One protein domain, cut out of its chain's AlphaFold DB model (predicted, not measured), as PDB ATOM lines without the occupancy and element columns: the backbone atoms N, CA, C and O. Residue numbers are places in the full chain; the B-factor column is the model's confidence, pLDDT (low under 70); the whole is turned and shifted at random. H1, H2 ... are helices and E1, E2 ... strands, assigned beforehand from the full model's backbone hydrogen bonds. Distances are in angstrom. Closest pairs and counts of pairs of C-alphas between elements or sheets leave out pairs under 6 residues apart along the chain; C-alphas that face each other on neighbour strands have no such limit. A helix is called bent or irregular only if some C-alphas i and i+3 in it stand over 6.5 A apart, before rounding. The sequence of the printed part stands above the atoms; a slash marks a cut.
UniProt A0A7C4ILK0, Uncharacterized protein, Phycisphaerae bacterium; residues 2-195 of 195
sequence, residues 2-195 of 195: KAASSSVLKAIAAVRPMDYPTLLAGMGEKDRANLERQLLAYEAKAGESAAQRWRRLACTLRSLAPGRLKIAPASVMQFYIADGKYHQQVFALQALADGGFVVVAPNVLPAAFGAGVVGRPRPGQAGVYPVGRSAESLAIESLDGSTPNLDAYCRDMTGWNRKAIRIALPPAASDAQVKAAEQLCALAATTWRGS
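AT A GLANCE: This is residues 2 to 195 of the 195 residues of an uncharacterized protein of Phycisphaerae bacterium (UniProt A0A7C4ILK0). A strongly twisted sheet of seven strands has helices H4 and H7 side by side over one face, with H3 beside H4 towards the E1 edge, and short H6 over the other face. The sheet curls round H7, while H1 crosses H7 on its side away from the sheet, and H2 packs on H4. The printed part has 194 residues, with seven named helices and seven named strands in the order H1 H2 H3 H4 E1 E2 E3 E4 H5 E5 E6 H6 E7 H7. The sheet runs E1 E2 E3 E4 E7 E6 E5, all antiparallel, and the class is mixed, helices and strands. The whole is compact, with a radius of gyration of the C-alphas of 16.0 A and a rounded outline of 46 by 40 by 36 A.

IN THESE COORDINATES: Start in the sheet, at C-alpha 69 at (305.066, 386.390, 483.907), where E1, residues 69 to 72, begins. Next along the chain come E2, residues 76 to 83, 21.8 A long, E3, residues 86 to 95, 27.1 A, and E4, residues 101 to 106, 17.0 A. Look further on for E5, residues 128 to 130, E6, residues 137 to 143, 18.8 A, and E7, residues 164 to 169, 16.2 A. Before the sheet you find H1, residues 2 to 13, 17.0 A, from C-alpha 2 at (315.207, 395.791, 450.765), then H2, residues 20 to 25, H3, residues 29 to 46, 25.3 A, and H4, residues 48 to 64, 24.3 A. H5 is residues 109 to 115, and H6 is residues 152 to 158. H6 is irregular, with C-alphas 153 and 156 7.2 A apart. H7, residues 175 to 193, is the longest helix and runs 25.7 A to C-alpha 193 at (315.230, 393.530, 471.916).

HOW THE PARTS SIT: E1 to E4 form a meander, each strand the antiparallel neighbour of the one before; look at N 70 and O 78, 3.0 A, N 77 and O 93, 2.8 A, and N 94 and O 102, 2.8 A. E3 bends by 51 degrees at residue 90. Across E4 and E7 find N 103 and O 167, 3.0 A; across E7 and E6, N 166 and O 141, 2.8 A. E6 pairs with edge strand E5 over residues 137 to 139, with N 138 and O 129 2.8 A apart. H4 is on the sheet at a height of 9.3 A and runs along the strands, at 10 degrees to E3 on the local plane. H7 touches H4 the same way at a shallow tilt of 16 degrees, C-alphas 64 and 189 being closest at 6.1 A. H3 and H4 form a helical hairpin at a steep tilt of 38 degrees, closest at C-alphas 43 and 51, 5.3 A. H6 is on the opposite face from H4 and H7; its C-alpha 157 is 5.9 A from C-alpha 89 of E3, the closest pair. H1 touches H7 with its residues 8 to 12 alone, at 71 degrees, only just about perpendicular; C-alphas 12 and 186 are closest at 5.3 A. H2 touches H4, closest at C-alphas 20 and 59, 6.2 A. H5 only grazes the sheet with residues 109 to 113, and touches H1, closest at C-alphas 5 and 115, 5.4 A. In H1, H2, H3 and H4 every O i to N i+4 pair is within hydrogen-bond range; H5 has 2 of 3, H7 13 of 15, and H6 1 of 3 beside 3 of 4 O i to N i+3 pairs.

THE WHOLE: The two C-alphas farthest apart are those of Glu 29 and Pro 123, 48.9 A. The printed part has no cut. The one long link joins H5 to E5, residues 116 to 127. Mean pLDDT of the printed part is 90.3; look for values under 70 at residues 2 to 7 and 194 to 195.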
ATOM      1  N   LYS A   2     315.044 397.256 450.545       44.47
ATOM      2  CA  LYS A   2     315.207 395.791 450.765       44.47
ATOM      3  C   LYS A   2     315.948 395.377 452.059       44.47
ATOM      4  O   LYS A   2     315.678 394.305 452.589       44.47
ATOM      5  N   ALA A   3     316.853 396.209 452.582       47.88
ATOM      6  CA  ALA A   3     317.717 395.843 453.714       47.88
ATOM      7  C   ALA A   3     316.970 395.698 455.060       47.88
ATOM      8  O   ALA A   3     317.230 394.757 455.805       47.88
ATOM      9  N   ALA A   4     315.991 396.568 455.341       56.03
ATOM     10  CA  ALA A   4     315.222 396.524 456.592       56.03
ATOM     11  C   ALA A   4     314.349 395.258 456.694       56.03
ATOM     12  O   ALA A   4     314.318 394.607 457.734       56.03
ATOM     13  N   SER A   5     313.718 394.846 455.587       62.94
ATOM     14  CA  SER A   5     312.909 393.620 455.541       62.94
ATOM     15  C   SER A   5     313.746 392.351 455.744       62.94
ATOM     16  O   SER A   5     313.265 391.394 456.345       62.94
ATOM     17  N   SER A   6     314.997 392.332 455.271       67.88
ATOM     18  CA  SER A   6     315.898 391.182 455.433       67.88
ATOM     19  C   SER A   6     316.377 391.021 456.880       67.88
ATOM     20  O   SER A   6     316.385 389.906 457.400       67.88
ATOM     21  N   SER A   7     316.702 392.129 457.557       69.81
ATOM     22  CA  SER A   7     317.111 392.116 458.969       69.81
ATOM     23  C   SER A   7     315.977 391.656 459.894       69.81
ATOM     24  O   SER A   7     316.177 390.807 460.762       69.81
ATOM     25  N   VAL A   8     314.756 392.133 459.642       73.38
ATOM     26  CA  VAL A   8     313.553 391.730 460.383       73.38
ATOM     27  C   VAL A   8     313.268 390.233 460.231       73.38
ATOM     28  O   VAL A   8     313.060 389.539 461.225       73.38
ATOM     29  N   LEU A   9     313.315 389.701 459.006       76.00
ATOM     30  CA  LEU A   9     313.120 388.268 458.765       76.00
ATOM     31  C   LEU A   9     314.195 387.415 459.448       76.00
ATOM     32  O   LEU A   9     313.890 386.345 459.972       76.00
ATOM     33  N   LYS A  10     315.439 387.904 459.498       78.75
ATOM     34  CA  LYS A  10     316.530 387.247 460.225       78.75
ATOM     35  C   LYS A  10     316.280 387.235 461.736       78.75
ATOM     36  O   LYS A  10     316.477 386.197 462.361       78.75
ATOM     37  N   ALA A  11     315.808 388.342 462.311       74.31
ATOM     38  CA  ALA A  11     315.460 388.423 463.732       74.31
ATOM     39  C   ALA A  11     314.312 387.468 464.101       74.31
ATOM     40  O   ALA A  11     314.390 386.776 465.113       74.31
ATOM     41  N   ILE A  12     313.292 387.366 463.243       78.06
ATOM     42  CA  ILE A  12     312.192 386.405 463.394       78.06
ATOM     43  C   ILE A  12     312.717 384.962 463.334       78.06
ATOM     44  O   ILE A  12     312.374 384.142 464.181       78.06
ATOM     45  N   ALA A  13     313.581 384.645 462.363       77.81
ATOM     46  CA  ALA A  13     314.146 383.305 462.199       77.81
ATOM     47  C   ALA A  13     315.103 382.892 463.335       77.81
ATOM     48  O   ALA A  13     315.315 381.700 463.561       77.81
ATOM     49  N   ALA A  14     315.680 383.863 464.046       79.94
ATOM     50  CA  ALA A  14     316.573 383.631 465.176       79.94
ATOM     51  C   ALA A  14     315.835 383.300 466.485       79.94
ATOM     52  O   ALA A  14     316.479 382.931 467.467       79.94
ATOM     53  N   VAL A  15     314.503 383.416 466.527       82.19
ATOM     54  CA  VAL A  15     313.730 383.046 467.716       82.19
ATOM     55  C   VAL A  15     313.855 381.545 467.953       82.19
ATOM     56  O   VAL A  15     313.477 380.721 467.121       82.19
ATOM     57  N   ARG A  16     314.403 381.193 469.115       87.38
ATOM     58  CA  ARG A  16     314.428 379.833 469.648       87.38
ATOM     59  C   ARG A  16     313.436 379.776 470.808       87.38
ATOM     60  O   ARG A  16     313.741 380.341 471.861       87.38
ATOM     61  N   PRO A  17     312.245 379.183 470.613       87.81
ATOM     62  CA  PRO A  17     311.328 378.937 471.713       87.81
ATOM     63  C   PRO A  17     312.006 378.049 472.753       87.81
ATOM     64  O   PRO A  17     312.716 377.106 472.404       87.81
ATOM     65  N   MET A  18     311.791 378.360 474.022       93.06
ATOM     66  CA  MET A  18     312.197 377.491 475.117       93.06
ATOM     67  C   MET A  18     311.281 376.270 475.193       93.06
ATOM     68  O   MET A  18     310.159 376.290 474.689       93.06
ATOM     69  N   ASP A  19     311.731 375.206 475.843       93.69
ATOM     70  CA  ASP A  19     310.858 374.075 476.126       93.69
ATOM     71  C   ASP A  19     309.883 374.375 477.281       93.69
ATOM     72  O   ASP A  19     310.058 375.301 478.082       93.69
ATOM     73  N   TYR A  20     308.808 373.591 477.330       93.88
ATOM     74  CA  TYR A  20     307.740 373.752 478.314       93.88
ATOM     75  C   TYR A  20     308.192 373.465 479.760       93.88
ATOM     76  O   TYR A  20     307.847 374.256 480.640       93.88
ATOM     77  N   PRO A  21     309.011 372.430 480.047       94.19
ATOM     78  CA  PRO A  21     309.602 372.258 481.376       94.19
ATOM     79  C   PRO A  21     310.369 373.491 481.869       94.19
ATOM     80  O   PRO A  21     310.196 373.900 483.017       94.19
ATOM     81  N   THR A  22     311.152 374.139 481.005       93.44
ATOM     82  CA  THR A  22     311.904 375.356 481.343       93.44
ATOM     83  C   THR A  22     310.971 376.541 481.600       93.44
ATOM     84  O   THR A  22     311.213 377.325 482.520       93.44
ATOM     85  N   LEU A  23     309.874 376.672 480.838       93.88
ATOM     86  CA  LEU A  23     308.828 377.661 481.125       93.88
ATOM     87  C   LEU A  23     308.282 377.473 482.547       93.88
ATOM     88  O   LEU A  23     308.229 378.442 483.304       93.88
ATOM     89  N   LEU A  24     307.913 376.241 482.911       93.25
ATOM     90  CA  LEU A  24     307.352 375.917 484.225       93.25
ATOM     91  C   LEU A  24     308.361 376.110 485.361       93.25
ATOM     92  O   LEU A  24     307.985 376.578 486.433       93.25
ATOM     93  N   ALA A  25     309.635 375.785 485.134       91.44
ATOM     94  CA  ALA A  25     310.703 375.986 486.113       91.44
ATOM     95  C   ALA A  25     310.917 377.470 486.454       91.44
ATOM     96  O   ALA A  25     311.317 377.801 487.567       91.44
ATOM     97  N   GLY A  26     310.616 378.374 485.516       87.00
ATOM     98  CA  GLY A  26     310.672 379.820 485.728       87.00
ATOM     99  C   GLY A  26     309.463 380.412 486.462       87.00
ATOM    100  O   GLY A  26     309.393 381.633 486.602       87.00
ATOM    101  N   MET A  27     308.494 379.590 486.881       90.81
ATOM    102  CA  MET A  27     307.269 380.022 487.558       90.81
ATOM    103  C   MET A  27     307.314 379.701 489.054       90.81
ATOM    104  O   MET A  27     307.875 378.694 489.478       90.81
ATOM    105  N   GLY A  28     306.658 380.536 489.866       90.50
ATOM    106  CA  GLY A  28     306.398 380.198 491.266       90.50
ATOM    107  C   GLY A  28     305.448 379.003 491.379       90.50
ATOM    108  O   GLY A  28     304.576 378.816 490.529       90.50
ATOM    109  N   GLU A  29     305.577 378.217 492.447       91.00
ATOM    110  CA  GLU A  29     304.841 376.958 492.635       91.00
ATOM    111  C   GLU A  29     303.321 377.107 492.466       91.00
ATOM    112  O   GLU A  29     302.694 376.331 491.743       91.00
ATOM    113  N   LYS A  30     302.737 378.153 493.064       90.50
ATOM    114  CA  LYS A  30     301.302 378.451 492.965       90.50
ATOM    115  C   LYS A  30     300.857 378.743 491.530       90.50
ATOM    116  O   LYS A  30     299.815 378.249 491.097       90.50
ATOM    117  N   ASP A  31     301.628 379.546 490.801       91.44
ATOM    118  CA  ASP A  31     301.304 379.915 489.421       91.44
ATOM    119  C   ASP A  31     301.463 378.716 488.487       91.44
ATOM    120  O   ASP A  31     300.618 378.505 487.617       91.44
ATOM    121  N   ARG A  32     302.504 377.901 488.706       92.75
ATOM    122  CA  ARG A  32     302.731 376.646 487.984       92.75
ATOM    123  C   ARG A  32     301.552 375.692 488.167       92.75
ATOM    124  O   ARG A  32     300.940 375.301 487.178       92.75
ATOM    125  N   ALA A  33     301.168 375.410 489.413       91.81
ATOM    126  CA  ALA A  33     300.044 374.527 489.720       91.81
ATOM    127  C   ALA A  33     298.720 375.046 489.133       91.81
ATOM    128  O   ALA A  33     297.905 374.277 488.618       91.81
ATOM    129  N   ASN A  34     298.491 376.365 489.169       91.69
ATOM    130  CA  ASN A  34     297.297 376.948 488.565       91.69
ATOM    131  C   ASN A  34     297.290 376.797 487.035       91.69
ATOM    132  O   ASN A  34     296.247 376.455 486.475       91.69
ATOM    133  N   LEU A  35     298.430 377.026 486.375       92.94
ATOM    134  CA  LEU A  35     298.562 376.872 484.929       92.94
ATOM    135  C   LEU A  35     298.367 375.417 484.496       92.94
ATOM    136  O   LEU A  35     297.594 375.155 483.580       92.94
ATOM    137  N   GLU A  36     299.017 374.470 485.171       93.12
ATOM    138  CA  GLU A  36     298.892 373.039 484.880       93.12
ATOM    139  C   GLU A  36     297.442 372.568 485.009       93.12
ATOM    140  O   GLU A  36     296.923 371.910 484.110       93.12
ATOM    141  N   ARG A  37     296.742 372.992 486.069       93.31
ATOM    142  CA  ARG A  37     295.314 372.701 486.255       93.31
ATOM    143  C   ARG A  37     294.447 373.285 485.134       93.31
ATOM    144  O   ARG A  37     293.551 372.605 484.638       93.31
ATOM    145  N   GLN A  38     294.679 374.542 484.751       92.06
ATOM    146  CA  GLN A  38     293.945 375.195 483.661       92.06
ATOM    147  C   GLN A  38     294.187 374.493 482.322       92.06
ATOM    148  O   GLN A  38     293.248 374.280 481.555       92.06
ATOM    149  N   LEU A  39     295.434 374.107 482.060       92.25
ATOM    150  CA  LEU A  39     295.826 373.461 480.819       92.25
ATOM    151  C   LEU A  39     295.312 372.027 480.726       92.25
ATOM    152  O   LEU A  39     294.864 371.631 479.659       92.25
ATOM    153  N   LEU A  40     295.295 371.282 481.834       93.62
ATOM    154  CA  LEU A  40     294.677 369.957 481.894       93.62
ATOM    155  C   LEU A  40     293.178 370.030 481.570       93.62
ATOM    156  O   LEU A  40     292.668 369.233 480.788       93.62
ATOM    157  N   ALA A  41     292.471 371.020 482.124       93.19
ATOM    158  CA  ALA A  41     291.055 371.233 481.829       93.19
ATOM    159  C   ALA A  41     290.809 371.653 480.369       93.19
ATOM    160  O   ALA A  41     289.788 371.287 479.788       93.19
ATOM    161  N   TYR A  42     291.725 372.423 479.781       93.75
ATOM    162  CA  TYR A  42     291.681 372.791 478.369       93.75
ATOM    163  C   TYR A  42     291.942 371.579 477.468       93.75
ATOM    164  O   TYR A  42     291.157 371.320 476.564       93.75
ATOM    165  N   GLU A  43     292.973 370.788 477.758       94.88
ATOM    166  CA  GLU A  43     293.320 369.569 477.024       94.88
ATOM    167  C   GLU A  43     292.191 368.535 477.055       94.88
ATOM    168  O   GLU A  43     291.837 367.983 476.018       94.88
ATOM    169  N   ALA A  44     291.545 368.346 478.208       94.06
ATOM    170  CA  ALA A  44     290.401 367.445 478.336       94.06
ATOM    171  C   ALA A  44     289.198 367.851 477.461       94.06
ATOM    172  O   ALA A  44     288.412 366.994 477.066       94.06
ATOM    173  N   LYS A  45     289.035 369.148 477.165       91.88
ATOM    174  CA  LYS A  45     287.918 369.674 476.359       91.88
ATOM    175  C   LYS A  45     288.260 369.810 474.877       91.88
ATOM    176  O   LYS A  45     287.425 369.515 474.030       91.88
ATOM    177  N   ALA A  46     289.461 370.293 474.580       92.94
ATOM    178  CA  ALA A  46     289.902 370.692 473.247       92.94
ATOM    179  C   ALA A  46     290.816 369.659 472.566       92.94
ATOM    180  O   ALA A  46     291.100 369.773 471.373       92.94
ATOM    181  N   GLY A  47     291.291 368.667 473.318       93.69
ATOM    182  CA  GLY A  47     292.225 367.646 472.864       93.69
ATOM    183  C   GLY A  47     293.697 368.051 472.979       93.69
ATOM    184  O   GLY A  47     294.065 369.228 473.071       93.69
ATOM    185  N   GLU A  48     294.562 367.038 472.923       94.38
ATOM    186  CA  GLU A  48     296.011 367.182 473.091       94.38
ATOM    187  C   GLU A  48     296.632 368.125 472.051       94.38
ATOM    188  O   GLU A  48     297.427 368.999 472.395       94.38
ATOM    189  N   SER A  49     296.236 368.026 470.779       93.50
ATOM    190  CA  SER A  49     296.809 368.868 469.721       93.50
ATOM    191  C   SER A  49     296.545 370.364 469.941       93.50
ATOM    192  O   SER A  49     297.396 371.195 469.616       93.50
ATOM    193  N   ALA A  50     295.393 370.730 470.513       93.94
ATOM    194  CA  ALA A  50     295.088 372.118 470.858       93.94
ATOM    195  C   ALA A  50     295.965 372.605 472.022       93.94
ATOM    196  O   ALA A  50     296.525 373.704 471.959       93.94
ATOM    197  N   ALA A  51     296.149 371.767 473.048       94.62
ATOM    198  CA  ALA A  51     297.052 372.044 474.162       94.62
ATOM    199  C   ALA A  51     298.510 372.188 473.695       94.62
ATOM    200  O   ALA A  51     299.200 373.113 474.119       94.62
ATOM    201  N   GLN A  52     298.970 371.343 472.769       95.12
ATOM    202  CA  GLN A  52     300.312 371.423 472.187       95.12
ATOM    203  C   GLN A  52     300.537 372.736 471.418       95.12
ATOM    204  O   GLN A  52     301.551 373.401 471.644       95.12
ATOM    205  N   ARG A  53     299.588 373.167 470.567       95.88
ATOM    206  CA  ARG A  53     299.670 374.468 469.867       95.88
ATOM    207  C   ARG A  53     299.736 375.640 470.845       95.88
ATOM    208  O   ARG A  53     300.556 376.542 470.673       95.88
ATOM    209  N   TRP A  54     298.915 375.601 471.892       96.31
ATOM    210  CA  TRP A  54     298.918 376.628 472.928       96.31
ATOM    211  C   TRP A  54     300.250 376.660 473.702       96.31
ATOM    212  O   TRP A  54     300.842 377.731 473.837       96.31
ATOM    213  N   ARG A  55     300.777 375.499 474.132       96.12
ATOM    214  CA  ARG A  55     302.082 375.379 474.820       96.12
ATOM    215  C   ARG A  55     303.212 375.935 473.956       96.12
ATOM    216  O   ARG A  55     304.027 376.715 474.440       96.12
ATOM    217  N   ARG A  56     303.230 375.577 472.668       95.69
ATOM    218  CA  ARG A  56     304.208 376.064 471.684       95.69
ATOM    219  C   ARG A  56     304.221 377.595 471.616       95.69
ATOM    220  O   ARG A  56     305.295 378.204 471.679       95.69
ATOM    221  N   LEU A  57     303.048 378.228 471.556       96.50
ATOM    222  CA  LEU A  57     302.966 379.686 471.542       96.50
ATOM    223  C   LEU A  57     303.355 380.295 472.899       96.50
ATOM    224  O   LEU A  57     304.127 381.250 472.923       96.50
ATOM    225  N   ALA A  58     302.909 379.724 474.023       96.81
ATOM    226  CA  ALA A  58     303.281 380.180 475.368       96.81
ATOM    227  C   ALA A  58     304.806 380.190 475.576       96.81
ATOM    228  O   ALA A  58     305.372 381.183 476.039       96.81
ATOM    229  N   CYS A  59     305.479 379.114 475.164       96.56
ATOM    230  CA  CYS A  59     306.932 379.004 475.173       96.56
ATOM    231  C   CYS A  59     307.603 380.066 474.298       96.56
ATOM    232  O   CYS A  59     308.547 380.724 474.732       96.56
ATOM    233  N   THR A  60     307.090 380.279 473.084       96.56
ATOM    234  CA  THR A  60     307.598 381.318 472.180       96.56
ATOM    235  C   THR A  60     307.488 382.704 472.818       96.56
ATOM    236  O   THR A  60     308.473 383.439 472.869       96.56
ATOM    237  N   LEU A  61     306.323 383.054 473.372       96.81
ATOM    238  CA  LEU A  61     306.103 384.343 474.034       96.81
ATOM    239  C   LEU A  61     307.016 384.532 475.245       96.81
ATOM    240  O   LEU A  61     307.569 385.617 475.425       96.81
ATOM    241  N   ARG A  62     307.230 383.480 476.043       95.38
ATOM    242  CA  ARG A  62     308.150 383.532 477.181       95.38
ATOM    243  C   ARG A  62     309.587 383.785 476.743       95.38
ATOM    244  O   ARG A  62     310.260 384.608 477.359       95.38
ATOM    245  N   SER A  63     310.040 383.146 475.668       94.19
ATOM    246  CA  SER A  63     311.356 383.429 475.094       94.19
ATOM    247  C   SER A  63     311.457 384.879 474.623       94.19
ATOM    248  O   SER A  63     312.480 385.527 474.840       94.19
ATOM    249  N   LEU A  64     310.408 385.414 473.991       94.81
ATOM    250  CA  LEU A  64     310.363 386.788 473.477       94.81
ATOM    251  C   LEU A  64     310.309 387.861 474.575       94.81
ATOM    252  O   LEU A  64     310.891 388.935 474.396       94.81
ATOM    253  N   ALA A  65     309.665 387.556 475.701       94.44
ATOM    254  CA  ALA A  65     309.502 388.420 476.865       94.44
ATOM    255  C   ALA A  65     309.979 387.700 478.150       94.44
ATOM    256  O   ALA A  65     309.165 387.197 478.935       94.44
ATOM    257  N   PRO A  66     311.306 387.656 478.394       88.56
ATOM    258  CA  PRO A  66     311.889 386.895 479.501       88.56
ATOM    259  C   PRO A  66     311.685 387.540 480.885       88.56
ATOM    260  O   PRO A  66     312.138 386.981 481.879       88.56
ATOM    261  N   GLY A  67     311.004 388.690 480.975       89.44
ATOM    262  CA  GLY A  67     310.781 389.430 482.218       89.44
ATOM    263  C   GLY A  67     309.756 388.775 483.151       89.44
ATOM    264  O   GLY A  67     309.815 387.580 483.438       89.44
ATOM    265  N   ARG A  68     308.800 389.547 483.672       91.25
ATOM    266  CA  ARG A  68     307.778 389.003 484.580       91.25
ATOM    267  C   ARG A  68     306.704 388.241 483.797       91.25
ATOM    268  O   ARG A  68     306.272 388.676 482.733       91.25
ATOM    269  N   LEU A  69     306.238 387.131 484.363       93.38
ATOM    270  CA  LEU A  69     305.066 386.390 483.907       93.38
ATOM    271  C   LEU A  69     303.985 386.473 484.988       93.38
ATOM    272  O   LEU A  69     304.290 386.375 486.175       93.38
ATOM    273  N   LYS A  70     302.731 386.672 484.586       92.31
ATOM    274  CA  LYS A  70     301.575 386.644 485.487       92.31
ATOM    275  C   LYS A  70     300.510 385.722 484.915       92.31
ATOM    276  O   LYS A  70     300.145 385.857 483.749       92.31
ATOM    277  N   ILE A  71     299.986 384.834 485.754       92.12
ATOM    278  CA  ILE A  71     298.833 383.995 485.421       92.12
ATOM    279  C   ILE A  71     297.584 384.669 485.979       92.12
ATOM    280  O   ILE A  71     297.462 384.897 487.181       92.12
ATOM    281  N   ALA A  72     296.673 385.044 485.092       88.69
ATOM    282  CA  ALA A  72     295.403 385.659 485.434       88.69
ATOM    283  C   ALA A  72     294.262 384.620 485.371       88.69
ATOM    284  O   ALA A  72     294.436 383.510 484.848       88.69
ATOM    285  N   PRO A  73     293.080 384.934 485.934       84.00
ATOM    286  CA  PRO A  73     291.892 384.101 485.770       84.00
ATOM    287  C   PRO A  73     291.532 383.873 484.292       84.00
ATOM    288  O   PRO A  73     292.008 384.586 483.413       84.00
ATOM    289  N   ALA A  74     290.664 382.890 484.031       83.56
ATOM    290  CA  ALA A  74     290.202 382.531 482.683       83.56
ATOM    291  C   ALA A  74     291.317 382.089 481.711       83.56
ATOM    292  O   ALA A  74     291.248 382.364 480.514       83.56
ATOM    293  N   SER A  75     292.331 381.381 482.228       90.31
ATOM    294  CA  SER A  75     293.422 380.786 481.436       90.31
ATOM    295  C   SER A  75     294.218 381.805 480.619       90.31
ATOM    296  O   SER A  75     294.581 381.552 479.468       90.31
ATOM    297  N   VAL A  76     294.478 382.967 481.227       94.56
ATOM    298  CA  VAL A  76     295.237 384.061 480.622       94.56
ATOM    299  C   VAL A  76     296.652 384.113 481.199       94.56
ATOM    300  O   VAL A  76     296.842 384.209 482.411       94.56
ATOM    301  N   MET A  77     297.654 384.139 480.325       95.88
ATOM    302  CA  MET A  77     299.040 384.471 480.650       95.88
ATOM    303  C   MET A  77     299.347 385.891 480.182       95.88
ATOM    304  O   MET A  77     299.117 386.216 479.022       95.88
ATOM    305  N   GLN A  78     299.902 386.729 481.055       96.19
ATOM    306  CA  GLN A  78     300.367 388.076 480.723       96.19
ATOM    307  C   GLN A  78     301.893 388.136 480.827       96.19
ATOM    308  O   GLN A  78     302.461 387.785 481.866       96.19
ATOM    309  N   PHE A  79     302.548 388.608 479.770       96.44
ATOM    310  CA  PHE A  79     304.005 388.655 479.660       96.44
ATOM    311  C   PHE A  79     304.491 390.098 479.704       96.44
ATOM    312  O   PHE A  79     303.958 390.969 479.006       96.44
ATOM    313  N   TYR A  80     305.530 390.330 480.500       95.06
ATOM    314  CA  TYR A  80     306.083 391.650 480.749       95.06
ATOM    315  C   TYR A  80     307.580 391.680 480.461       95.06
ATOM    316  O   TYR A  80     308.298 390.701 480.683       95.06
ATOM    317  N   ILE A  81     308.056 392.845 480.041       94.62
ATOM    318  CA  ILE A  81     309.481 393.178 479.966       94.62
ATOM    319  C   ILE A  81     309.830 394.221 481.028       94.62
ATOM    320  O   ILE A  81     308.945 394.871 481.593       94.62
ATOM    321  N   ALA A  82     311.120 394.343 481.333       92.38
ATOM    322  CA  ALA A  82     311.615 395.462 482.123       92.38
ATOM    323  C   ALA A  82     311.519 396.753 481.295       92.38
ATOM    324  O   ALA A  82     311.858 396.749 480.116       92.38
ATOM    325  N   ASP A  83     311.060 397.827 481.929       87.56
ATOM    326  CA  ASP A  83     310.974 399.173 481.360       87.56
ATOM    327  C   ASP A  83     311.453 400.171 482.425       87.56
ATOM    328  O   ASP A  83     310.687 400.704 483.236       87.56
ATOM    329  N   GLY A  84     312.780 400.303 482.534       86.75
ATOM    330  CA  GLY A  84     313.431 401.008 483.637       86.75
ATOM    331  C   GLY A  84     313.048 400.417 485.000       86.75
ATOM    332  O   GLY A  84     313.271 399.237 485.263       86.75
ATOM    333  N   LYS A  85     312.459 401.242 485.876       87.94
ATOM    334  CA  LYS A  85     311.949 400.816 487.196       87.94
ATOM    335  C   LYS A  85     310.554 400.176 487.151       87.94
ATOM    336  O   LYS A  85     310.040 399.766 488.189       87.94
ATOM    337  N   TYR A  86     309.922 400.152 485.981       89.38
ATOM    338  CA  TYR A  86     308.577 399.635 485.776       89.38
ATOM    339  C   TYR A  86     308.598 398.343 484.951       89.38
ATOM    340  O   TYR A  86     309.633 397.886 484.461       89.38
ATOM    341  N   HIS A  87     307.421 397.736 484.816       91.00
ATOM    342  CA  HIS A  87     307.203 396.590 483.947       91.00
ATOM    343  C   HIS A  87     306.166 396.946 482.898       91.00
ATOM    344  O   HIS A  87     305.064 397.380 483.232       91.00
ATOM    345  N   GLN A  88     306.500 396.696 481.640       92.69
ATOM    346  CA  GLN A  88     305.592 396.925 480.532       92.69
ATOM    347  C   GLN A  88     304.979 395.597 480.097       92.69
ATOM    348  O   GLN A  88     305.705 394.671 479.729       92.69
ATOM    349  N   GLN A  89     303.646 395.497 480.107       95.38
ATOM    350  CA  GLN A  89     302.976 394.363 479.478       95.38
ATOM    351  C   GLN A  89     303.169 394.450 477.961       95.38
ATOM    352  O   GLN A  89     302.854 395.473 477.339       95.38
ATOM    353  N   VAL A  90     303.674 393.368 477.375       95.88
ATOM    354  CA  VAL A  90     303.930 393.268 475.934       95.88
ATOM    355  C   VAL A  90     303.165 392.142 475.272       95.88
ATOM    356  O   VAL A  90     302.880 392.270 474.095       95.88
ATOM    357  N   PHE A  91     302.763 391.092 475.988       97.69
ATOM    358  CA  PHE A  91     301.884 390.074 475.415       97.69
ATOM    359  C   PHE A  91     300.799 389.639 476.390       97.69
ATOM    360  O   PHE A  91     300.954 389.735 477.613       97.69
ATOM    361  N   ALA A  92     299.722 389.096 475.837       97.44
ATOM    362  CA  ALA A  92     298.811 388.221 476.555       97.44
ATOM    363  C   ALA A  92     298.473 386.996 475.703       97.44
ATOM    364  O   ALA A  92     298.405 387.099 474.482       97.44
ATOM    365  N   LEU A  93     298.253 385.853 476.343       97.62
ATOM    366  CA  LEU A  93     297.818 384.613 475.706       97.62
ATOM    367  C   LEU A  93     296.654 384.034 476.499       97.62
ATOM    368  O   LEU A  93     296.788 383.820 477.699       97.62
ATOM    369  N   GLN A  94     295.540 383.757 475.835       96.12
ATOM    370  CA  GLN A  94     294.344 383.186 476.439       96.12
ATOM    371  C   GLN A  94     293.970 381.882 475.739       96.12
ATOM    372  O   GLN A  94     293.810 381.867 474.521       96.12
ATOM    373  N   ALA A  95     293.796 380.805 476.505       95.06
ATOM    374  CA  ALA A  95     293.123 379.605 476.010       95.06
ATOM    375  C   ALA A  95     291.599 379.810 476.039       95.06
ATOM    376  O   ALA A  95     291.061 380.269 477.049       95.06
ATOM    377  N   LEU A  96     290.905 379.473 474.952       93.94
ATOM    378  CA  LEU A  96     289.449 379.588 474.851       93.94
ATOM    379  C   LEU A  96     288.762 378.248 475.135       93.94
ATOM    380  O   LEU A  96     289.345 377.177 475.004       93.94
ATOM    381  N   ALA A  97     287.496 378.293 475.543       88.69
ATOM    382  CA  ALA A  97     286.758 377.082 475.907       88.69
ATOM    383  C   ALA A  97     286.458 376.157 474.711       88.69
ATOM    384  O   ALA A  97     286.246 374.966 474.916       88.69
ATOM    385  N   ASP A  98     286.444 376.699 473.493       89.06
ATOM    386  CA  ASP A  98     286.188 375.981 472.240       89.06
ATOM    387  C   ASP A  98     287.432 375.273 471.675       89.06
ATOM    388  O   ASP A  98     287.345 374.601 470.651       89.06
ATOM    389  N   GLY A  99     288.589 375.412 472.331       91.25
ATOM    390  CA  GLY A  99     289.866 374.876 471.862       91.25
ATOM    391  C   GLY A  99     290.670 375.824 470.980       91.25
ATOM    392  O   GLY A  99     291.765 375.463 470.545       91.25
ATOM    393  N   GLY A 100     290.149 377.023 470.707       95.62
ATOM    394  CA  GLY A 100     290.910 378.113 470.117       95.62
ATOM    395  C   GLY A 100     291.776 378.819 471.154       95.62
ATOM    396  O   GLY A 100     291.747 378.537 472.356       95.62
ATOM    397  N   PHE A 101     292.554 379.789 470.695       96.19
ATOM    398  CA  PHE A 101     293.286 380.674 471.590       96.19
ATOM    399  C   PHE A 101     293.495 382.044 470.969       96.19
ATOM    400  O   PHE A 101     293.502 382.223 469.751       96.19
ATOM    401  N   VAL A 102     293.672 383.023 471.845       96.50
ATOM    402  CA  VAL A 102     293.899 384.414 471.477       96.50
ATOM    403  C   VAL A 102     295.266 384.832 471.973       96.50
ATOM    404  O   VAL A 102     295.598 384.618 473.138       96.50
ATOM    405  N   VAL A 103     296.041 385.472 471.104       97.50
ATOM    406  CA  VAL A 103     297.256 386.182 471.497       97.50
ATOM    407  C   VAL A 103     297.097 387.666 471.222       97.50
ATOM    408  O   VAL A 103     296.639 388.078 470.157       97.50
ATOM    409  N   VAL A 104     297.477 388.478 472.198       97.19
ATOM    410  CA  VAL A 104     297.501 389.931 472.084       97.19
ATOM    411  C   VAL A 104     298.949 390.380 472.064       97.19
ATOM    412  O   VAL A 104     299.741 389.980 472.920       97.19
ATOM    413  N   ALA A 105     299.289 391.201 471.078       97.31
ATOM    414  CA  ALA A 105     300.631 391.715 470.838       97.31
ATOM    415  C   ALA A 105     300.576 393.213 470.490       97.31
ATOM    416  O   ALA A 105     299.520 393.708 470.109       97.31
ATOM    417  N   PRO A 106     301.681 393.966 470.590       96.38
ATOM    418  CA  PRO A 106     301.768 395.329 470.084       96.38
ATOM    419  C   PRO A 106     301.446 395.372 468.593       96.38
ATOM    420  O   PRO A 106     301.696 394.412 467.861       96.38
ATOM    421  N   ASN A 107     300.884 396.486 468.131       95.62
ATOM    422  CA  ASN A 107     300.471 396.588 466.740       95.62
ATOM    423  C   ASN A 107     301.684 396.623 465.799       95.62
ATOM    424  O   ASN A 107     302.401 397.619 465.720       95.62
ATOM    425  N   VAL A 108     301.863 395.534 465.052       95.06
ATOM    426  CA  VAL A 108     302.943 395.358 464.073       95.06
ATOM    427  C   VAL A 108     302.452 395.130 462.648       95.06
ATOM    428  O   VAL A 108     303.255 394.803 461.776       95.06
ATOM    429  N   LEU A 109     301.157 395.319 462.374       94.69
ATOM    430  CA  LEU A 109     300.584 395.072 461.046       94.69
ATOM    431  C   LEU A 109     301.333 395.802 459.911       94.69
ATOM    432  O   LEU A 109     301.648 395.146 458.916       94.69
ATOM    433  N   PRO A 110     301.720 397.093 460.043       91.88
ATOM    434  CA  PRO A 110     302.473 397.776 458.989       91.88
ATOM    435  C   PRO A 110     303.803 397.091 458.652       91.88
ATOM    436  O   PRO A 110     304.137 396.918 457.478       91.88
ATOM    437  N   ALA A 111     304.547 396.660 459.675       91.69
ATOM    438  CA  ALA A 111     305.812 395.957 459.498       91.69
ATOM    439  C   ALA A 111     305.596 394.525 458.975       91.69
ATOM    440  O   ALA A 111     306.377 394.042 458.153       91.69
ATOM    441  N   ALA A 112     304.510 393.867 459.388       93.19
ATOM    442  CA  ALA A 112     304.174 392.509 458.980       93.19
ATOM    443  C   ALA A 112     303.843 392.416 457.484       93.19
ATOM    444  O   ALA A 112     304.260 391.453 456.838       93.19
ATOM    445  N   PHE A 113     303.178 393.436 456.921       93.06
ATOM    446  CA  PHE A 113     302.947 393.535 455.475       93.06
ATOM    447  C   PHE A 113     304.259 393.646 454.702       93.06
ATOM    448  O   PHE A 113     304.444 392.967 453.695       93.06
ATOM    449  N   GLY A 114     305.179 394.489 455.180       89.44
ATOM    450  CA  GLY A 114     306.489 394.670 454.556       89.44
ATOM    451  C   GLY A 114     307.348 393.404 454.606       89.44
ATOM    452  O   GLY A 114     308.036 393.098 453.638       89.44
ATOM    453  N   ALA A 115     307.267 392.652 455.707       89.19
ATOM    454  CA  ALA A 115     307.978 391.389 455.893       89.19
ATOM    455  C   ALA A 115     307.296 390.183 455.216       89.19
ATOM    456  O   ALA A 115     307.877 389.101 455.180       89.19
ATOM    457  N   GLY A 116     306.075 390.341 454.693       91.00
ATOM    458  CA  GLY A 116     305.316 389.253 454.072       91.00
ATOM    459  C   GLY A 116     304.871 388.160 455.050       91.00
ATOM    460  O   GLY A 116     304.657 387.028 454.626       91.00
ATOM    461  N   VAL A 117     304.744 388.478 456.344       91.94
ATOM    462  CA  VAL A 117     304.207 387.551 457.364       91.94
ATOM    463  C   VAL A 117     302.702 387.379 457.162       91.94
ATOM    464  O   VAL A 117     302.186 386.265 457.120       91.94
ATOM    465  N   VAL A 118     302.011 388.498 456.961       94.81
ATOM    466  CA  VAL A 118     300.615 388.545 456.528       94.81
ATOM    467  C   VAL A 118     300.479 389.522 455.368       94.81
ATOM    468  O   VAL A 118     301.234 390.491 455.269       94.81
ATOM    469  N   GLY A 119     299.525 389.276 454.477       93.25
ATOM    470  CA  GLY A 119     299.151 390.237 453.444       93.25
ATOM    471  C   GLY A 119     298.150 391.269 453.960       93.25
ATOM    472  O   GLY A 119     297.625 391.166 455.067       93.25
ATOM    473  N   ARG A 120     297.869 392.280 453.135       92.19
ATOM    474  CA  ARG A 120     296.804 393.249 453.416       92.19
ATOM    475  C   ARG A 120     295.431 392.563 453.334       92.19
ATOM    476  O   ARG A 120     295.272 391.651 452.516       92.19
ATOM    477  N   PRO A 121     294.448 392.996 454.140       90.81
ATOM    478  CA  PRO A 121     293.103 392.448 454.076       90.81
ATOM    479  C   PRO A 121     292.495 392.755 452.706       90.81
ATOM    480  O   PRO A 121     292.763 393.805 452.110       90.81
ATOM    481  N   ARG A 122     291.687 391.827 452.190       86.50
ATOM    482  CA  ARG A 122     290.959 392.043 450.935       86.50
ATOM    483  C   ARG A 122     289.831 393.061 451.162       86.50
ATOM    484  O   ARG A 122     289.310 393.137 452.279       86.50
ATOM    485  N   PRO A 123     289.418 393.825 450.133       86.69
ATOM    486  CA  PRO A 123     288.232 394.675 450.231       86.69
ATOM    487  C   PRO A 123     287.030 393.881 450.765       86.69
ATOM    488  O   PRO A 123     286.770 392.773 450.302       86.69
ATOM    489  N   GLY A 124     286.340 394.416 451.774       84.62
ATOM    490  CA  GLY A 124     285.201 393.751 452.423       84.62
ATOM    491  C   GLY A 124     285.551 392.666 453.454       84.62
ATOM    492  O   GLY A 124     284.646 392.140 454.088       84.62
ATOM    493  N   GLN A 125     286.833 392.352 453.674       86.19
ATOM    494  CA  GLN A 125     287.297 391.370 454.669       86.19
ATOM    495  C   GLN A 125     288.151 392.039 455.753       86.19
ATOM    496  O   GLN A 125     289.275 391.626 456.045       86.19
ATOM    497  N   ALA A 126     287.638 393.130 456.327       86.75
ATOM    498  CA  ALA A 126     288.309 393.808 457.429       86.75
ATOM    499  C   ALA A 126     288.537 392.827 458.591       86.75
ATOM    500  O   ALA A 126     287.661 392.038 458.933       86.75
ATOM    501  N   GLY A 127     289.733 392.861 459.177       91.50
ATOM    502  CA  GLY A 127     290.088 391.958 460.268       91.50
ATOM    503  C   GLY A 127     290.523 390.554 459.833       91.50
ATOM    504  O   GLY A 127     290.923 389.778 460.691       91.50
ATOM    505  N   VAL A 128     290.508 390.217 458.538       94.88
ATOM    506  CA  VAL A 128     290.959 388.911 458.031       94.88
ATOM    507  C   VAL A 128     292.163 389.097 457.114       94.88
ATOM    508  O   VAL A 128     292.092 389.761 456.079       94.88
ATOM    509  N   TYR A 129     293.288 388.504 457.500       95.62
ATOM    510  CA  TYR A 129     294.582 388.739 456.867       95.62
ATOM    511  C   TYR A 129     295.123 387.443 456.267       95.62
ATOM    512  O   TYR A 129     295.269 386.466 457.000       95.62
ATOM    513  N   PRO A 130     295.446 387.399 454.963       94.94
ATOM    514  CA  PRO A 130     296.040 386.211 454.361       94.94
ATOM    515  C   PRO A 130     297.422 385.939 454.966       94.94
ATOM    516  O   PRO A 130     298.197 386.868 455.204       94.94
ATOM    517  N   VAL A 131     297.733 384.669 455.209       93.44
ATOM    518  CA  VAL A 131     298.988 384.245 455.837       93.44
ATOM    519  C   VAL A 131     300.059 384.021 454.772       93.44
ATOM    520  O   VAL A 131     299.991 383.069 454.001       93.44
ATOM    521  N   GLY A 132     301.082 384.878 454.734       85.62
ATOM    522  CA  GLY A 132     302.203 384.774 453.795       85.62
ATOM    523  C   GLY A 132     301.789 384.435 452.356       85.62
ATOM    524  O   GLY A 132     301.146 385.234 451.677       85.62
ATOM    525  N   ARG A 133     302.192 383.245 451.887       81.38
ATOM    526  CA  ARG A 133     301.823 382.682 450.572       81.38
ATOM    527  C   ARG A 133     300.832 381.511 450.659       81.38
ATOM    528  O   ARG A 133     300.626 380.837 449.654       81.38
ATOM    529  N   SER A 134     300.282 381.213 451.836       85.75
ATOM    530  CA  SER A 134     299.306 380.131 451.983       85.75
ATOM    531  C   SER A 134     297.915 380.582 451.519       85.75
ATOM    532  O   SER A 134     297.650 381.771 451.333       85.75
ATOM    533  N   ALA A 135     297.011 379.619 451.330       86.81
ATOM    534  CA  ALA A 135     295.597 379.890 451.059       86.81
ATOM    535  C   ALA A 135     294.806 380.271 452.328       86.81
ATOM    536  O   ALA A 135     293.599 380.490 452.268       86.81
ATOM    537  N   GLU A 136     295.473 380.326 453.479       92.62
ATOM    538  CA  GLU A 136     294.844 380.502 454.781       92.62
ATOM    539  C   GLU A 136     294.838 381.967 455.214       92.62
ATOM    540  O   GLU A 136     295.524 382.826 454.653       92.62
ATOM    541  N   SER A 137     294.065 382.258 456.257       94.56
ATOM    542  CA  SER A 137     293.961 383.597 456.821       94.56
ATOM    543  C   SER A 137     293.925 383.579 458.344       94.56
ATOM    544  O   SER A 137     293.603 382.564 458.960       94.56
ATOM    545  N   LEU A 138     294.279 384.709 458.950       95.81
ATOM    546  CA  LEU A 138     294.183 384.961 460.381       95.81
ATOM    547  C   LEU A 138     293.167 386.065 460.650       95.81
ATOM    548  O   LEU A 138     293.188 387.108 459.992       95.81
ATOM    549  N   ALA A 139     292.329 385.847 461.659       96.50
ATOM    550  CA  ALA A 139     291.502 386.894 462.230       96.50
ATOM    551  C   ALA A 139     292.371 387.752 463.161       96.50
ATOM    552  O   ALA A 139     292.906 387.257 464.156       96.50
ATOM    553  N   ILE A 140     292.547 389.025 462.811       96.69
ATOM    554  CA  ILE A 140     293.335 389.990 463.573       96.69
ATOM    555  C   ILE A 140     292.514 391.261 463.773       96.69
ATOM    556  O   ILE A 140     292.195 391.980 462.830       96.69
ATOM    557  N   GLU A 141     292.223 391.580 465.021       95.25
ATOM    558  CA  GLU A 141     291.563 392.818 465.409       95.25
ATOM    559  C   GLU A 141     292.611 393.838 465.861       95.25
ATOM    560  O   GLU A 141     293.561 393.493 466.561       95.25
ATOM    561  N   SER A 142     292.463 395.100 465.454       93.81
ATOM    562  CA  SER A 142     293.287 396.189 465.987       93.81
ATOM    563  C   SER A 142     292.642 396.736 467.251       93.81
ATOM    564  O   SER A 142     291.457 397.045 467.241       93.81
ATOM    565  N   LEU A 143     293.437 396.874 468.307       94.56
ATOM    566  CA  LEU A 143     293.001 397.362 469.607       94.56
ATOM    567  C   LEU A 143     293.699 398.682 469.945       94.56
ATOM    568  O   LEU A 143     294.899 398.857 469.701       94.56
ATOM    569  N   ASP A 144     292.961 399.580 470.578       92.62
ATOM    570  CA  ASP A 144     293.428 400.844 471.138       92.62
ATOM    571  C   ASP A 144     292.654 401.201 472.420       92.62
ATOM    572  O   ASP A 144     291.797 400.446 472.885       92.62
ATOM    573  N   GLY A 145     292.974 402.353 473.017       88.12
ATOM    574  CA  GLY A 145     292.329 402.822 474.247       88.12
ATOM    575  C   GLY A 145     290.838 403.163 474.108       88.12
ATOM    576  O   GLY A 145     290.186 403.396 475.122       88.12
ATOM    577  N   SER A 146     290.296 403.192 472.888       88.25
ATOM    578  CA  SER A 146     288.885 403.474 472.598       88.25
ATOM    579  C   SER A 146     288.106 402.225 472.180       88.25
ATOM    580  O   SER A 146     286.906 402.312 471.924       88.25
ATOM    581  N   THR A 147     288.761 401.064 472.122       89.38
ATOM    582  CA  THR A 147     288.119 399.810 471.730       89.38
ATOM    583  C   THR A 147     287.061 399.406 472.768       89.38
ATOM    584  O   THR A 147     287.392 399.244 473.949       89.38
ATOM    585  N   PRO A 148     285.787 399.237 472.368       84.88
ATOM    586  CA  PRO A 148     284.725 398.866 473.294       84.88
ATOM    587  C   PRO A 148     284.936 397.446 473.830       84.88
ATOM    588  O   PRO A 148     285.452 396.578 473.131       84.88
ATOM    589  N   ASN A 149     284.498 397.197 475.068       83.44
ATOM    590  CA  ASN A 149     284.548 395.874 475.710       83.44
ATOM    591  C   ASN A 149     285.944 395.225 475.706       83.44
ATOM    592  O   ASN A 149     286.080 394.009 475.577       83.44
ATOM    593  N   LEU A 150     286.994 396.037 475.844       84.94
ATOM    594  CA  LEU A 150     288.359 395.540 475.933       84.94
ATOM    595  C   LEU A 150     288.525 394.625 477.156       84.94
ATOM    596  O   LEU A 150     288.210 395.021 478.283       84.94
ATOM    597  N   ASP A 151     289.083 393.431 476.947       88.19
ATOM    598  CA  ASP A 151     289.386 392.517 478.046       88.19
ATOM    599  C   ASP A 151     290.303 393.192 479.066       88.19
ATOM    600  O   ASP A 151     291.279 393.860 478.710       88.19
ATOM    601  N   ALA A 152     290.041 392.973 480.356       87.69
ATOM    602  CA  ALA A 152     290.800 393.614 481.431       87.69
ATOM    603  C   ALA A 152     292.317 393.368 481.317       87.69
ATOM    604  O   ALA A 152     293.113 394.248 481.639       87.69
ATOM    605  N   TYR A 153     292.721 392.200 480.803       89.25
ATOM    606  CA  TYR A 153     294.125 391.837 480.609       89.25
ATOM    607  C   TYR A 153     294.809 392.553 479.428       89.25
ATOM    608  O   TYR A 153     296.024 392.433 479.285       89.25
ATOM    609  N   CYS A 154     294.063 393.273 478.583       88.19
ATOM    610  CA  CYS A 154     294.582 394.044 477.448       88.19
ATOM    611  C   CYS A 154     294.766 395.537 477.764       88.19
ATOM    612  O   CYS A 154     295.363 396.265 476.966       88.19
ATOM    613  N   ARG A 155     294.246 396.016 478.901       86.81
ATOM    614  CA  ARG A 155     294.224 397.448 479.241       86.81
ATOM    615  C   ARG A 155     295.629 398.055 479.285       86.81
ATOM    616  O   ARG A 155     295.867 399.097 478.680       86.81
ATOM    617  N   ASP A 156     296.586 397.357 479.890       88.44
ATOM    618  CA  ASP A 156     297.970 397.842 480.006       88.44
ATOM    619  C   ASP A 156     298.720 397.840 478.659       88.44
ATOM    620  O   ASP A 156     299.762 398.482 478.521       88.44
ATOM    621  N   MET A 157     298.190 397.150 477.641       91.31
ATOM    622  CA  MET A 157     298.765 397.096 476.291       91.31
ATOM    623  C   MET A 157     298.245 398.194 475.352       91.31
ATOM    624  O   MET A 157     298.880 398.463 474.334       91.31
ATOM    625  N   THR A 158     297.115 398.819 475.686       91.12
ATOM    626  CA  THR A 158     296.441 399.856 474.876       91.12
ATOM    627  C   THR A 158     296.402 401.225 475.562       91.12
ATOM    628  O   THR A 158     296.091 402.233 474.930       91.12
ATOM    629  N   GLY A 159     296.748 401.294 476.851       84.94
ATOM    630  CA  GLY A 159     296.928 402.558 477.561       84.94
ATOM    631  C   GLY A 159     298.072 403.403 476.986       84.94
ATOM    632  O   GLY A 159     298.916 402.913 476.237       84.94
ATOM    633  N   TRP A 160     298.131 404.681 477.376       81.81
ATOM    634  CA  TRP A 160     299.234 405.592 477.024       81.81
ATOM    635  C   TRP A 160     299.450 405.745 475.506       81.81
ATOM    636  O   TRP A 160     300.580 405.746 475.024       81.81
ATOM    637  N   ASN A 161     298.353 405.849 474.741       84.19
ATOM    638  CA  ASN A 161     298.356 405.959 473.273       84.19
ATOM    639  C   ASN A 161     299.029 404.770 472.547       84.19
ATOM    640  O   ASN A 161     299.450 404.882 471.393       84.19
ATOM    641  N   ARG A 162     299.144 403.615 473.215       91.19
ATOM    642  CA  ARG A 162     299.648 402.381 472.607       91.19
ATOM    643  C   ARG A 162     298.543 401.698 471.809       91.19
ATOM    644  O   ARG A 162     297.361 401.789 472.129       91.19
ATOM    645  N   LYS A 163     298.949 400.971 470.770       94.44
ATOM    646  CA  LYS A 163     298.062 400.138 469.955       94.44
ATOM    647  C   LYS A 163     298.508 398.690 470.037       94.44
ATOM    648  O   LYS A 163     299.706 398.400 469.998       94.44
ATOM    649  N   ALA A 164     297.540 397.792 470.088       96.69
ATOM    650  CA  ALA A 164     297.752 396.356 470.087       96.69
ATOM    651  C   ALA A 164     297.002 395.708 468.918       96.69
ATOM    652  O   ALA A 164     296.202 396.340 468.230       96.69
ATOM    653  N   ILE A 165     297.296 394.441 468.675       96.81
ATOM    654  CA  ILE A 165     296.517 393.552 467.832       96.81
ATOM    655  C   ILE A 165     296.116 392.326 468.643       96.81
ATOM    656  O   ILE A 165     296.908 391.817 469.435       96.81
ATOM    657  N   ARG A 166     294.895 391.849 468.424       96.94
ATOM    658  CA  ARG A 166     294.377 390.586 468.943       96.94
ATOM    659  C   ARG A 166     294.301 389.601 467.791       96.94
ATOM    660  O   ARG A 166     293.554 389.820 466.846       96.94
ATOM    661  N   ILE A 167     295.089 388.543 467.863       97.69
ATOM    662  CA  ILE A 167     295.152 387.488 466.856       97.69
ATOM    663  C   ILE A 167     294.373 386.299 467.414       97.69
ATOM    664  O   ILE A 167     294.748 385.747 468.450       97.69
ATOM    665  N   ALA A 168     293.289 385.921 466.741       96.81
ATOM    666  CA  ALA A 168     292.478 384.769 467.112       96.81
ATOM    667  C   ALA A 168     292.860 383.561 466.251       96.81
ATOM    668  O   ALA A 168     292.861 383.635 465.018       96.81
ATOM    669  N   LEU A 169     293.185 382.447 466.908       97.25
ATOM    670  CA  LEU A 169     293.468 381.173 466.264       97.25
ATOM    671  C   LEU A 169     292.309 380.205 466.532       97.25
ATOM    672  O   LEU A 169     291.942 380.011 467.697       97.25
ATOM    673  N   PRO A 170     291.725 379.602 465.480       95.12
ATOM    674  CA  PRO A 170     290.615 378.674 465.641       95.12
ATOM    675  C   PRO A 170     291.075 377.370 466.314       95.12
ATOM    676  O   PRO A 170     292.271 377.064 466.319       95.12
ATOM    677  N   PRO A 171     290.140 376.542 466.816       91.88
ATOM    678  CA  PRO A 171     290.484 375.289 467.484       91.88
ATOM    679  C   PRO A 171     291.366 374.359 466.649       91.88
ATOM    680  O   PRO A 171     292.316 373.770 467.158       91.88
ATOM    681  N   ALA A 172     291.111 374.296 465.343       92.69
ATOM    682  CA  ALA A 172     291.889 373.535 464.371       92.69
ATOM    683  C   ALA A 172     292.881 374.416 463.587       92.69
ATOM    684  O   ALA A 172     293.045 374.236 462.383       92.69
ATOM    685  N   ALA A 173     293.512 375.395 464.248       94.69
ATOM    686  CA  ALA A 173     294.500 376.253 463.601       94.69
ATOM    687  C   ALA A 173     295.624 375.431 462.958       94.69
ATOM    688  O   ALA A 173     296.211 374.552 463.596       94.69
ATOM    689  N   SER A 174     295.928 375.748 461.703       95.00
ATOM    690  CA  SER A 174     297.001 375.105 460.954       95.00
ATOM    691  C   SER A 174     298.376 375.489 461.510       95.00
ATOM    692  O   SER A 174     298.553 376.507 462.190       95.00
ATOM    693  N   ASP A 175     299.399 374.738 461.113       94.06
ATOM    694  CA  ASP A 175     300.781 375.092 461.426       94.06
ATOM    695  C   ASP A 175     301.209 376.432 460.802       94.06
ATOM    696  O   ASP A 175     302.019 377.154 461.385       94.06
ATOM    697  N   ALA A 176     300.644 376.808 459.650       94.50
ATOM    698  CA  ALA A 176     300.931 378.090 459.012       94.50
ATOM    699  C   ALA A 176     300.296 379.267 459.771       94.50
ATOM    700  O   ALA A 176     300.962 380.287 459.955       94.50
ATOM    701  N   GLN A 177     299.070 379.122 460.281       96.25
ATOM    702  CA  GLN A 177     298.422 380.119 461.143       96.25
ATOM    703  C   GLN A 177     299.178 380.297 462.463       96.25
ATOM    704  O   GLN A 177     299.472 381.429 462.852       96.25
ATOM    705  N   VAL A 178     299.545 379.192 463.125       96.00
ATOM    706  CA  VAL A 178     300.344 379.227 464.363       96.00
ATOM    707  C   VAL A 178     301.685 379.904 464.105       96.00
ATOM    708  O   VAL A 178     302.054 380.835 464.819       96.00
ATOM    709  N   LYS A 179     302.385 379.510 463.037       94.69
ATOM    710  CA  LYS A 179     303.669 380.107 462.662       94.69
ATOM    711  C   LYS A 179     303.546 381.595 462.351       94.69
ATOM    712  O   LYS A 179     304.395 382.369 462.778       94.69
ATOM    713  N   ALA A 180     302.501 382.028 461.655       95.56
ATOM    714  CA  ALA A 180     302.285 383.446 461.392       95.56
ATOM    715  C   ALA A 180     302.028 384.241 462.682       95.56
ATOM    716  O   ALA A 180     302.579 385.329 462.840       95.56
ATOM    717  N   ALA A 181     301.276 383.688 463.640       97.25
ATOM    718  CA  ALA A 181     301.103 384.303 464.956       97.25
ATOM    719  C   ALA A 181     302.437 384.418 465.721       97.25
ATOM    720  O   ALA A 181     302.747 385.481 466.260       97.25
ATOM    721  N   GLU A 182     303.271 383.372 465.704       96.19
ATOM    722  CA  GLU A 182     304.628 383.402 466.275       96.19
ATOM    723  C   GLU A 182     305.493 384.483 465.612       96.19
ATOM    724  O   GLU A 182     306.173 385.245 466.300       96.19
ATOM    725  N   GLN A 183     305.440 384.595 464.283       95.50
ATOM    726  CA  GLN A 183     306.188 385.595 463.519       95.50
ATOM    727  C   GLN A 183     305.721 387.026 463.812       95.50
ATOM    728  O   GLN A 183     306.558 387.921 463.913       95.50
ATOM    729  N   LEU A 184     304.416 387.252 463.992       96.56
ATOM    730  CA  LEU A 184     303.872 388.543 464.428       96.56
ATOM    731  C   LEU A 184     304.378 388.911 465.831       96.56
ATOM    732  O   LEU A 184     304.807 390.042 466.057       96.56
ATOM    733  N   CYS A 185     304.408 387.955 466.761       97.19
ATOM    734  CA  CYS A 185     304.943 388.187 468.104       97.19
ATOM    735  C   CYS A 185     306.457 388.445 468.077       97.19
ATOM    736  O   CYS A 185     306.948 389.354 468.747       97.19
ATOM    737  N   ALA A 186     307.202 387.691 467.266       95.38
ATOM    738  CA  ALA A 186     308.635 387.886 467.070       95.38
ATOM    739  C   ALA A 186     308.943 389.269 466.480       95.38
ATOM    740  O   ALA A 186     309.871 389.941 466.926       95.38
ATOM    741  N   LEU A 187     308.129 389.717 465.520       94.50
ATOM    742  CA  LEU A 187     308.214 391.052 464.945       94.50
ATOM    743  C   LEU A 187     307.969 392.131 466.000       94.50
ATOM    744  O   LEU A 187     308.750 393.077 466.077       94.50
ATOM    745  N   ALA A 188     306.949 391.974 466.846       94.75
ATOM    746  CA  ALA A 188     306.716 392.897 467.954       94.75
ATOM    747  C   ALA A 188     307.918 392.974 468.893       94.75
ATOM    748  O   ALA A 188     308.340 394.072 469.255       94.75
ATOM    749  N   ALA A 189     308.538 391.833 469.195       94.44
ATOM    750  CA  ALA A 189     309.684 391.780 470.088       94.44
ATOM    751  C   ALA A 189     310.933 392.504 469.587       94.44
ATOM    752  O   ALA A 189     311.786 392.873 470.395       94.44
ATOM    753  N   THR A 190     311.039 392.780 468.285       90.88
ATOM    754  CA  THR A 190     312.132 393.610 467.756       90.88
ATOM    755  C   THR A 190     312.135 395.029 468.327       90.88
ATOM    756  O   THR A 190     313.192 395.650 468.368       90.88
ATOM    757  N   THR A 191     310.996 395.518 468.829       87.25
ATOM    758  CA  THR A 191     310.873 396.885 469.357       87.25
ATOM    759  C   THR A 191     311.530 397.091 470.726       87.25
ATOM    760  O   THR A 191     311.835 398.229 471.056       87.25
ATOM    761  N   TRP A 192     311.798 396.021 471.489       88.31
ATOM    762  CA  TRP A 192     312.473 396.088 472.801       88.31
ATOM    763  C   TRP A 192     313.719 395.203 472.926       88.31
ATOM    764  O   TRP A 192     314.417 395.239 473.932       88.31
ATOM    765  N   ARG A 193     314.001 394.346 471.939       75.62
ATOM    766  CA  ARG A 193     315.230 393.530 471.916       75.62
ATOM    767  C   ARG A 193     316.422 394.248 471.279       75.62
ATOM    768  O   ARG A 193     317.532 393.732 471.352       75.62
ATOM    769  N   GLY A 194     316.181 395.372 470.607       58.19
ATOM    770  CA  GLY A 194     317.208 396.220 469.994       58.19
ATOM    771  C   GLY A 194     317.463 397.533 470.739       58.19
ATOM    772  O   GLY A 194     318.165 398.383 470.199       58.19
ATOM    773  N   SER A 195     316.852 397.705 471.912       44.06
ATOM    774  CA  SER A 195     317.008 398.856 472.812       44.06
ATOM    775  C   SER A 195     318.012 398.580 473.919       44.06
ATOM    776  O   SER A 195     318.028 397.423 474.396       44.06
TER     777      SER A 195